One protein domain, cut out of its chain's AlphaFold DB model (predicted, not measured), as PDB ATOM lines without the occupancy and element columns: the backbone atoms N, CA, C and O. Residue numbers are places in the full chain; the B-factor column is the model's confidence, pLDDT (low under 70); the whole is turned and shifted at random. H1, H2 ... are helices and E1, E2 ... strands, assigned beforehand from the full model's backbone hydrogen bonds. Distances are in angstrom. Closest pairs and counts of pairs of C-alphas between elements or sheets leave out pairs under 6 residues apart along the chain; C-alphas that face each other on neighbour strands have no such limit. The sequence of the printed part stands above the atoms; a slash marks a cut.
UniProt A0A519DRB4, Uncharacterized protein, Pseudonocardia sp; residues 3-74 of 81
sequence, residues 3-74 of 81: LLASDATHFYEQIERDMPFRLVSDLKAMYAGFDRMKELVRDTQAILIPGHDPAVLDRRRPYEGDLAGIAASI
ATOM      1  N   LEU A   3      22.714  -3.346  29.804       97.06
ATOM      2  CA  LEU A   3      23.384  -2.999  31.054       97.06
ATOM      3  C   LEU A   3      23.950  -1.585  30.921       97.06
ATOM      4  O   LEU A   3      24.947  -1.377  30.232       97.06
ATOM      5  N   LEU A   4      23.289  -0.619  31.553       97.25
ATOM      6  CA  LEU A   4      23.735   0.773  31.596       97.25
ATOM      7  C   LEU A   4      24.680   0.946  32.785       97.25
ATOM      8  O   LEU A   4      24.245   0.834  33.929       97.25
ATOM      9  N   ALA A   5      25.961   1.188  32.522       97.06
ATOM     10  CA  ALA A   5      26.973   1.211  33.574       97.06
ATOM     11  C   ALA A   5      27.176   2.589  34.219       97.06
ATOM     12  O   ALA A   5      27.682   2.651  35.338       97.06
ATOM     13  N   SER A   6      26.782   3.684  33.555       96.50
ATOM     14  CA  SER A   6      27.094   5.047  34.022       96.50
ATOM     15  C   SER A   6      28.595   5.158  34.363       96.50
ATOM     16  O   SER A   6      29.416   4.607  33.636       96.50
ATOM     17  N   ASP A   7      28.972   5.801  35.465       95.88
ATOM     18  CA  ASP A   7      30.377   6.000  35.845       95.88
ATOM     19  C   ASP A   7      31.009   4.763  36.510       95.88
ATOM     20  O   ASP A   7      32.204   4.770  36.811       95.88
ATOM     21  N   ALA A   8      30.256   3.665  36.685       95.75
ATOM     22  CA  ALA A   8      30.841   2.389  37.102       95.75
ATOM     23  C   ALA A   8      31.862   1.883  36.069       95.75
ATOM     24  O   ALA A   8      32.827   1.219  36.437       95.75
ATOM     25  N   THR A   9      31.687   2.239  34.788       96.88
ATOM     26  CA  THR A   9      32.763   2.226  33.793       96.88
ATOM     27  C   THR A   9      32.559   3.335  32.763       96.88
ATOM     28  O   THR A   9      31.500   3.453  32.157       96.88
ATOM     29  N   HIS A  10      33.583   4.145  32.523       97.06
ATOM     30  CA  HIS A  10      33.524   5.251  31.567       97.06
ATOM     31  C   HIS A  10      33.823   4.766  30.150       97.06
ATOM     32  O   HIS A  10      33.165   5.211  29.216       97.06
ATOM     33  N   PHE A  11      34.766   3.830  30.011       97.25
ATOM     34  CA  PHE A  11      35.200   3.262  28.734       97.25
ATOM     35  C   PHE A  11      35.089   1.739  28.736       97.25
ATOM     36  O   PHE A  11      35.200   1.106  29.788       97.25
ATOM     37  N   TYR A  12      34.922   1.133  27.560       97.38
ATOM     38  CA  TYR A  12      34.993  -0.327  27.417       97.38
ATOM     39  C   TYR A  12      36.344  -0.873  27.897       97.38
ATOM     40  O   TYR A  12      36.398  -1.887  28.594       97.38
ATOM     41  N   GLU A  13      37.416  -0.133  27.606       97.12
ATOM     42  CA  GLU A  13      38.791  -0.482  27.959       97.12
ATOM     43  C   GLU A  13      38.971  -0.771  29.456       97.12
ATOM     44  O   GLU A  13      39.752  -1.642  29.831       97.12
ATOM     45  N   GLN A  14      38.237  -0.074  30.324       97.38
ATOM     46  CA  GLN A  14      38.394  -0.222  31.769       97.38
ATOM     47  C   GLN A  14      37.993  -1.612  32.259       97.38
ATOM     48  O   GLN A  14      38.674  -2.183  33.105       97.38
ATOM     49  N   ILE A  15      36.937  -2.185  31.682       96.25
ATOM     50  CA  ILE A  15      36.521  -3.557  31.982       96.25
ATOM     51  C   ILE A  15      37.386  -4.557  31.211       96.25
ATOM     52  O   ILE A  15      37.783  -5.577  31.770       96.25
ATOM     53  N   GLU A  16      37.697  -4.279  29.942       95.69
ATOM     54  CA  GLU A  16      38.491  -5.176  29.087       95.69
ATOM     55  C   GLU A  16      39.919  -5.387  29.613       95.69
ATOM     56  O   GLU A  16      40.465  -6.482  29.483       95.69
ATOM     57  N   ARG A  17      40.518  -4.356  30.223       97.31
ATOM     58  CA  ARG A  17      41.901  -4.369  30.726       97.31
ATOM     59  C   ARG A  17      42.017  -4.394  32.249       97.31
ATOM     60  O   ARG A  17      43.132  -4.290  32.752       97.31
ATOM     61  N   ASP A  18      40.900  -4.481  32.973       95.94
ATOM     62  CA  ASP A  18      40.861  -4.300  34.434       95.94
ATOM     63  C   ASP A  18      41.591  -3.018  34.876       95.94
ATOM     64  O   ASP A  18      42.393  -2.990  35.815       95.94
ATOM     65  N   MET A  19      41.309  -1.932  34.155       96.44
ATOM     66  CA  MET A  19      41.948  -0.633  34.316       96.44
ATOM     67  C   MET A  19      40.997   0.341  35.034       96.44
ATOM     68  O   MET A  19      40.105   0.921  34.404       96.44
ATOM     69  N   PRO A  20      41.163   0.560  36.349       94.12
ATOM     70  CA  PRO A  20      40.309   1.464  37.107       94.12
ATOM     71  C   PRO A  20      40.464   2.912  36.628       94.12
ATOM     72  O   PRO A  20      41.493   3.315  36.080       94.12
ATOM     73  N   PHE A  21      39.427   3.719  36.846       92.00
ATOM     74  CA  PHE A  21      39.502   5.153  36.583       92.00
ATOM     75  C   PHE A  21      40.430   5.819  37.603       92.00
ATOM     76  O   PHE A  21      40.583   5.338  38.725       92.00
ATOM     77  N   ARG A  22      41.033   6.957  37.236       89.69
ATOM     78  CA  ARG A  22      41.981   7.646  38.128       89.69
ATOM     79  C   ARG A  22      41.326   8.258  39.365       89.69
ATOM     80  O   ARG A  22      41.961   8.290  40.412       89.69
ATOM     81  N   LEU A  23      40.091   8.750  39.252       92.25
ATOM     82  CA  LEU A  23      39.313   9.226  40.398       92.25
ATOM     83  C   LEU A  23      38.357   8.124  40.847       92.25
ATOM     84  O   LEU A  23      37.308   7.922  40.246       92.25
ATOM     85  N   VAL A  24      38.729   7.419  41.909       93.69
ATOM     86  CA  VAL A  24      37.925   6.344  42.488       93.69
ATOM     87  C   VAL A  24      37.795   6.554  43.994       93.69
ATOM     88  O   VAL A  24      38.771   6.878  44.666       93.69
ATOM     89  N   SER A  25      36.579   6.401  44.519       96.19
ATOM     90  CA  SER A  25      36.301   6.499  45.957       96.19
ATOM     91  C   SER A  25      36.680   5.219  46.706       96.19
ATOM     92  O   SER A  25      37.201   5.290  47.815       96.19
ATOM     93  N   ASP A  26      36.454   4.057  46.086       97.62
ATOM     94  CA  ASP A  26      36.838   2.739  46.593       97.62
ATOM     95  C   ASP A  26      37.318   1.841  45.443       97.62
ATOM     96  O   ASP A  26      36.545   1.381  44.598       97.62
ATOM     97  N   LEU A  27      38.628   1.585  45.421       96.88
ATOM     98  CA  LEU A  27      39.267   0.788  44.378       96.88
ATOM     99  C   LEU A  27      38.839  -0.687  44.413       96.88
ATOM    100  O   LEU A  27      38.687  -1.307  43.362       96.88
ATOM    101  N   LYS A  28      38.624  -1.262  45.603       97.94
ATOM    102  CA  LYS A  28      38.209  -2.667  45.723       97.94
ATOM    103  C   LYS A  28      36.782  -2.841  45.221       97.94
ATOM    104  O   LYS A  28      36.511  -3.784  44.480       97.94
ATOM    105  N   ALA A  29      35.894  -1.916  45.584       97.81
ATOM    106  CA  ALA A  29      34.522  -1.914  45.091       97.81
ATOM    107  C   ALA A  29      34.461  -1.737  43.564       97.81
ATOM    108  O   ALA A  29      33.628  -2.369  42.918       97.81
ATOM    109  N   MET A  30      35.363  -0.943  42.973       97.12
ATOM    110  CA  MET A  30      35.442  -0.785  41.517       97.12
ATOM    111  C   MET A  30      35.787  -2.100  40.806       97.12
ATOM    112  O   MET A  30      35.088  -2.478  39.867       97.12
ATOM    113  N   TYR A  31      36.794  -2.839  41.285       97.88
ATOM    114  CA  TYR A  31      37.122  -4.161  40.736       97.88
ATOM    115  C   TYR A  31      35.978  -5.166  40.911       97.88
ATOM    116  O   TYR A  31      35.605  -5.837  39.953       97.88
ATOM    117  N   ALA A  32      35.341  -5.204  42.086       98.19
ATOM    118  CA  ALA A  32      34.159  -6.043  42.297       98.19
ATOM    119  C   ALA A  32      33.005  -5.672  41.342       98.19
ATOM    120  O   ALA A  32      32.280  -6.541  40.856       98.19
ATOM    121  N   GLY A  33      32.850  -4.382  41.031       97.06
ATOM    122  CA  GLY A  33      31.916  -3.895  40.021       97.06
ATOM    123  C   GLY A  33      32.256  -4.389  38.614       97.06
ATOM    124  O   GLY A  33      31.360  -4.836  37.896       97.06
ATOM    125  N   PHE A  34      33.534  -4.368  38.223       98.06
ATOM    126  CA  PHE A  34      33.987  -4.918  36.941       98.06
ATOM    127  C   PHE A  34      33.672  -6.407  36.821       98.06
ATOM    128  O   PHE A  34      33.069  -6.818  35.827       98.06
ATOM    129  N   ASP A  35      33.993  -7.195  37.847       98.31
ATOM    130  CA  ASP A  35      33.694  -8.629  37.884       98.31
ATOM    131  C   ASP A  35      32.192  -8.889  37.749       98.31
ATOM    132  O   ASP A  35      31.760  -9.711  36.936       98.31
ATOM    133  N   ARG A  36      31.378  -8.119  38.480       98.06
ATOM    134  CA  ARG A  36      29.919  -8.228  38.418       98.06
ATOM    135  C   ARG A  36      29.370  -7.889  37.034       98.06
ATOM    136  O   ARG A  36      28.465  -8.569  36.551       98.06
ATOM    137  N   MET A  37      29.896  -6.855  36.378       98.25
ATOM    138  CA  MET A  37      29.489  -6.499  35.016       98.25
ATOM    139  C   MET A  37      29.897  -7.578  34.005       98.25
ATOM    140  O   MET A  37      29.080  -7.948  33.163       98.25
ATOM    141  N   LYS A  38      31.115  -8.130  34.110       97.88
ATOM    142  CA  LYS A  38      31.585  -9.247  33.269       97.88
ATOM    143  C   LYS A  38      30.697 -10.482  33.426       97.88
ATOM    144  O   LYS A  38      30.319 -11.096  32.430       97.88
ATOM    145  N   GLU A  39      30.332 -10.820  34.661       98.25
ATOM    146  CA  GLU A  39      29.392 -11.898  34.972       98.25
ATOM    147  C   GLU A  39      28.020 -11.655  34.340       98.25
ATOM    148  O   GLU A  39      27.533 -12.505  33.601       98.25
ATOM    149  N   LEU A  40      27.424 -10.478  34.553       98.00
ATOM    150  CA  LEU A  40      26.129 -10.132  33.963       98.00
ATOM    151  C   LEU A  40      26.143 -10.252  32.440       98.00
ATOM    152  O   LEU A  40      25.232 -10.847  31.866       98.00
ATOM    153  N   VAL A  41      27.163  -9.702  31.778       97.44
ATOM    154  CA  VAL A  41      27.292  -9.775  30.318       97.44
ATOM    155  C   VAL A  41      27.398 -11.224  29.857       97.44
ATOM    156  O   VAL A  41      26.702 -11.603  28.918       97.44
ATOM    157  N   ARG A  42      28.210 -12.048  30.525       97.50
ATOM    158  CA  ARG A  42      28.371 -13.467  30.186       97.50
ATOM    159  C   ARG A  42      27.071 -14.250  30.365       97.50
ATOM    160  O   ARG A  42      26.676 -14.976  29.458       97.50
ATOM    161  N   ASP A  43      26.407 -14.090  31.503       98.00
ATOM    162  CA  ASP A  43      25.279 -14.940  31.893       98.00
ATOM    163  C   ASP A  43      23.984 -14.565  31.159       98.00
ATOM    164  O   ASP A  43      23.098 -15.397  30.975       98.00
ATOM    165  N   THR A  44      23.861 -13.309  30.725       96.81
ATOM    166  CA  THR A  44      22.620 -12.779  30.135       96.81
ATOM    167  C   THR A  44      22.775 -12.286  28.704       96.81
ATOM    168  O   THR A  44      21.797 -11.839  28.097       96.81
ATOM    169  N   GLN A  45      24.002 -12.318  28.175       95.69
ATOM    170  CA  GLN A  45      24.354 -11.758  26.869       95.69
ATOM    171  C   GLN A  45      23.928 -10.282  26.744       95.69
ATOM    172  O   GLN A  45      23.502  -9.820  25.682       95.69
ATOM    173  N   ALA A  46      23.978  -9.535  27.855       95.38
ATOM    174  CA  ALA A  46      23.571  -8.138  27.885       95.38
ATOM    175  C   ALA A  46      24.488  -7.262  27.025       95.38
ATOM    176  O   ALA A  46      25.709  -7.415  27.015       95.38
ATOM    177  N   ILE A  47      23.888  -6.273  26.361       95.75
ATOM    178  CA  ILE A  47      24.637  -5.199  25.713       95.75
ATOM    179  C   ILE A  47      25.076  -4.226  26.808       95.75
ATOM    180  O   ILE A  47      24.243  -3.510  27.365       95.75
ATOM    181  N   LEU A  48      26.372  -4.210  27.112       97.00
ATOM    182  CA  LEU A  48      26.974  -3.249  28.030       97.00
ATOM    183  C   LEU A  48      27.145  -1.884  27.354       97.00
ATOM    184  O   LEU A  48      27.730  -1.784  26.269       97.00
ATOM    185  N   ILE A  49      26.688  -0.837  28.039       97.62
ATOM    186  CA  ILE A  49      26.854   0.561  27.648       97.62
ATOM    187  C   ILE A  49      27.641   1.286  28.751       97.62
ATOM    188  O   ILE A  49      27.105   1.460  29.851       97.62
ATOM    189  N   PRO A  50      28.902   1.674  28.491       97.38
ATOM    190  CA  PRO A  50      29.692   2.486  29.407       97.38
ATOM    191  C   PRO A  50      29.169   3.929  29.445       97.38
ATOM    192  O   PRO A  50      28.386   4.336  28.588       97.38
ATOM    193  N   GLY A  51      29.596   4.702  30.441       96.81
ATOM    194  CA  GLY A  51      29.110   6.064  30.653       96.81
ATOM    195  C   GLY A  51      29.515   7.063  29.565       96.81
ATOM    196  O   GLY A  51      28.675   7.848  29.135       96.81
ATOM    197  N   HIS A  52      30.777   7.037  29.115       96.25
ATOM    198  CA  HIS A  52      31.377   8.149  28.350       96.25
ATOM    199  C   HIS A  52      32.194   7.708  27.132       96.25
ATOM    200  O   HIS A  52      32.942   8.506  26.569       96.25
ATOM    201  N   ASP A  53      32.081   6.446  26.722       97.00
ATOM    202  CA  ASP A  53      32.850   5.932  25.593       97.00
ATOM    203  C   ASP A  53      32.215   6.377  24.263       97.00
ATOM    204  O   ASP A  53      31.101   5.939  23.948       97.00
ATOM    205  N   PRO A  54      32.890   7.200  23.438       95.44
ATOM    206  CA  PRO A  54      32.348   7.611  22.145       95.44
ATOM    207  C   PRO A  54      32.130   6.420  21.201       95.44
ATOM    208  O   PRO A  54      31.231   6.472  20.360       95.44
ATOM    209  N   ALA A  55      32.854   5.309  21.396       95.81
ATOM    210  CA  ALA A  55      32.667   4.097  20.606       95.81
ATOM    211  C   ALA A  55      31.265   3.488  20.777       95.81
ATOM    212  O   ALA A  55      30.890   2.606  20.006       95.81
ATOM    213  N   VAL A  56      30.461   3.929  21.755       95.88
ATOM    214  CA  VAL A  56      29.039   3.561  21.831       95.88
ATOM    215  C   VAL A  56      28.310   3.943  20.542       95.88
ATOM    216  O   VAL A  56      27.570   3.112  20.012       95.88
ATOM    217  N   LEU A  57      28.535   5.146  20.002       95.19
ATOM    218  CA  LEU A  57      27.879   5.586  18.766       95.19
ATOM    219  C   LEU A  57      28.370   4.791  17.549       95.19
ATOM    220  O   LEU A  57      27.557   4.430  16.703       95.19
ATOM    221  N   ASP A  58      29.653   4.423  17.517       93.44
ATOM    222  CA  ASP A  58      30.234   3.613  16.433       93.44
ATOM    223  C   ASP A  58      29.750   2.158  16.460       93.44
ATOM    224  O   ASP A  58      29.608   1.500  15.428       93.44
ATOM    225  N   ARG A  59      29.515   1.615  17.660       94.19
ATOM    226  CA  ARG A  59      29.175   0.201  17.851       94.19
ATOM    227  C   ARG A  59      27.682  -0.066  17.703       94.19
ATOM    228  O   ARG A  59      27.319  -1.241  17.631       94.19
ATOM    229  N   ARG A  60      26.807   0.939  17.796       94.69
ATOM    230  CA  ARG A  60      25.339   0.776  17.841       94.69
ATOM    231  C   ARG A  60      24.681   1.301  16.561       94.69
ATOM    232  O   ARG A  60      25.291   2.017  15.781       94.69
ATOM    233  N   ARG A  61      23.419   0.922  16.326       94.12
ATOM    234  CA  ARG A  61      22.666   1.407  15.159       94.12
ATOM    235  C   ARG A  61      22.466   2.919  15.307       94.12
ATOM    236  O   ARG A  61      21.884   3.309  16.318       94.12
ATOM    237  N   PRO A  62      22.856   3.755  14.332       94.69
ATOM    238  CA  PRO A  62      22.567   5.179  14.390       94.69
ATOM    239  C   PRO A  62      21.064   5.432  14.520       94.69
ATOM    240  O   PRO A  62      20.238   4.718  13.932       94.69
ATOM    241  N   TYR A  63      20.709   6.436  15.313       94.25
ATOM    242  CA  TYR A  63      19.360   6.975  15.309       94.25
ATOM    243  C   TYR A  63      19.181   7.830  14.048       94.25
ATOM    244  O   TYR A  63      20.077   8.582  13.664       94.25
ATOM    245  N   GLU A  64      18.032   7.697  13.395       91.62
ATOM    246  CA  GLU A  64      17.674   8.459  12.197       91.62
ATOM    247  C   GLU A  64      16.679   9.565  12.569       91.62
ATOM    248  O   GLU A  64      15.855   9.372  13.461       91.62
ATOM    249  N   GLY A  65      16.726  10.706  11.876       92.44
ATOM    250  CA  GLY A  65      15.850  11.857  12.132       92.44
ATOM    251  C   GLY A  65      16.565  12.994  12.862       92.44
ATOM    252  O   GLY A  65      17.746  13.238  12.621       92.44
ATOM    253  N   ASP A  66      15.857  13.677  13.761       96.44
ATOM    254  CA  ASP A  66      16.298  14.950  14.361       96.44
ATOM    255  C   ASP A  66      17.585  14.851  15.197       96.44
ATOM    256  O   ASP A  66      18.240  15.859  15.454       96.44
ATOM    257  N   LEU A  67      17.967  13.639  15.612       95.50
ATOM    258  CA  LEU A  67      19.171  13.373  16.410       95.50
ATOM    259  C   LEU A  67      20.249  12.603  15.628       95.50
ATOM    260  O   LEU A  67      21.140  11.993  16.229       95.50
ATOM    261  N   ALA A  68      20.171  12.589  14.294       93.94
ATOM    262  CA  ALA A  68      21.163  11.919  13.462       93.94
ATOM    263  C   ALA A  68      22.583  12.438  13.759       93.94
ATOM    264  O   ALA A  68      22.820  13.638  13.875       93.94
ATOM    265  N   GLY A  69      23.535  11.513  13.896       91.06
ATOM    266  CA  GLY A  69      24.943  11.818  14.185       91.06
ATOM    267  C   GLY A  69      25.277  12.054  15.662       91.06
ATOM    268  O   GLY A  69      26.455  12.040  16.006       91.06
ATOM    269  N   ILE A  70      24.279  12.214  16.540       94.31
ATOM    270  CA  ILE A  70      24.487  12.415  17.988       94.31
ATOM    271  C   ILE A  70      23.745  11.398  18.866       94.31
ATOM    272  O   ILE A  70      23.901  11.412  20.085       94.31
ATOM    273  N   ALA A  71      22.949  10.509  18.268       95.00
ATOM    274  CA  ALA A  71      22.217   9.467  18.976       95.00
ATOM    275  C   ALA A  71      22.307   8.109  18.266       95.00
ATOM    276  O   ALA A  71      22.439   8.017  17.043       95.00
ATOM    277  N   ALA A  72      22.187   7.043  19.056       94.69
ATOM    278  CA  ALA A  72      22.120   5.664  18.591       94.69
ATOM    279  C   ALA A  72      20.983   4.907  19.290       94.69
ATOM    280  O   ALA A  72      20.627   5.197  20.433       94.69
ATOM    281  N   SER A  73      20.434   3.906  18.608       92.94
ATOM    282  CA  SER A  73      19.381   3.032  19.115       92.94
ATOM    283  C   SER A  73      19.966   1.736  19.666       92.94
ATOM    284  O   SER A  73      20.827   1.100  19.050       92.94
ATOM    285  N   ILE A  74      19.444   1.298  20.813       91.25
ATOM    286  CA  ILE A  74      19.797   0.018  21.428       91.25
ATOM    287  C   ILE A  74      18.550  -0.861  21.472       91.25
ATOM    288  O   ILE A  74      17.584  -0.563  22.169       91.25
TER     289      ILE A  74
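This is residues 3 to 74 of the 81 residues of an uncharacterized protein of Pseudonocardia sp (UniProt A0A519DRB4). One long helix, H2, and the short strand E1 that folds back from its end make a V, with the short helix H1 beside the gap between them. Beyond E1 the small helix H3 leads to a loop, residues 60 to 74, that folds back on itself at the other end of the long axis. The printed part has 72 residues, with three named helices and one named strand in the order H1, H2, E1, H3; under half of the residues are in named elements, and by class it is mostly helix. It is only just loose, close to compact, with a radius of gyration of the C-alphas of 13.5 A and spans of 43 by 29 by 16 A.

Look first at H2, residues 27 to 44. H1, residues 12 to 16, is close to it but not clearly touching; their closest C-alphas, those of Ile 15 and Phe 34, are 5.7 A apart. After a tight link comes E1, residues 47 to 49; its closest C-alpha pair with H2 is Leu 48 and Val 41, 6.9 A apart. E1 pairs with no named strand, but residues 3 to 4 pair with its residues 48 to 49, parallel. Another tight link leads to H3, residues 55 to 59, which is apart from H2. Residues 61 to 62 pair with 72 to 73, antiparallel. In H1, H2 and H3 every O i to N i+4 pair is within hydrogen-bond range.

Find C-alpha 27 at (39.267, 0.788, 44.378); from there H2 runs 25.8 A to C-alpha 44 at (22.620, -12.779, 30.135). H1 is 6.2 A long and E1 6.5 A. H3 runs 5.9 A to C-alpha 59 at (29.175, 0.201, 17.851).

The C-alphas of Lys 28 and Gly 65, the two farthest apart, are 42.9 A from each other. The printed part has no cut, no link is long, and no printed residue is under 70 in pLDDT.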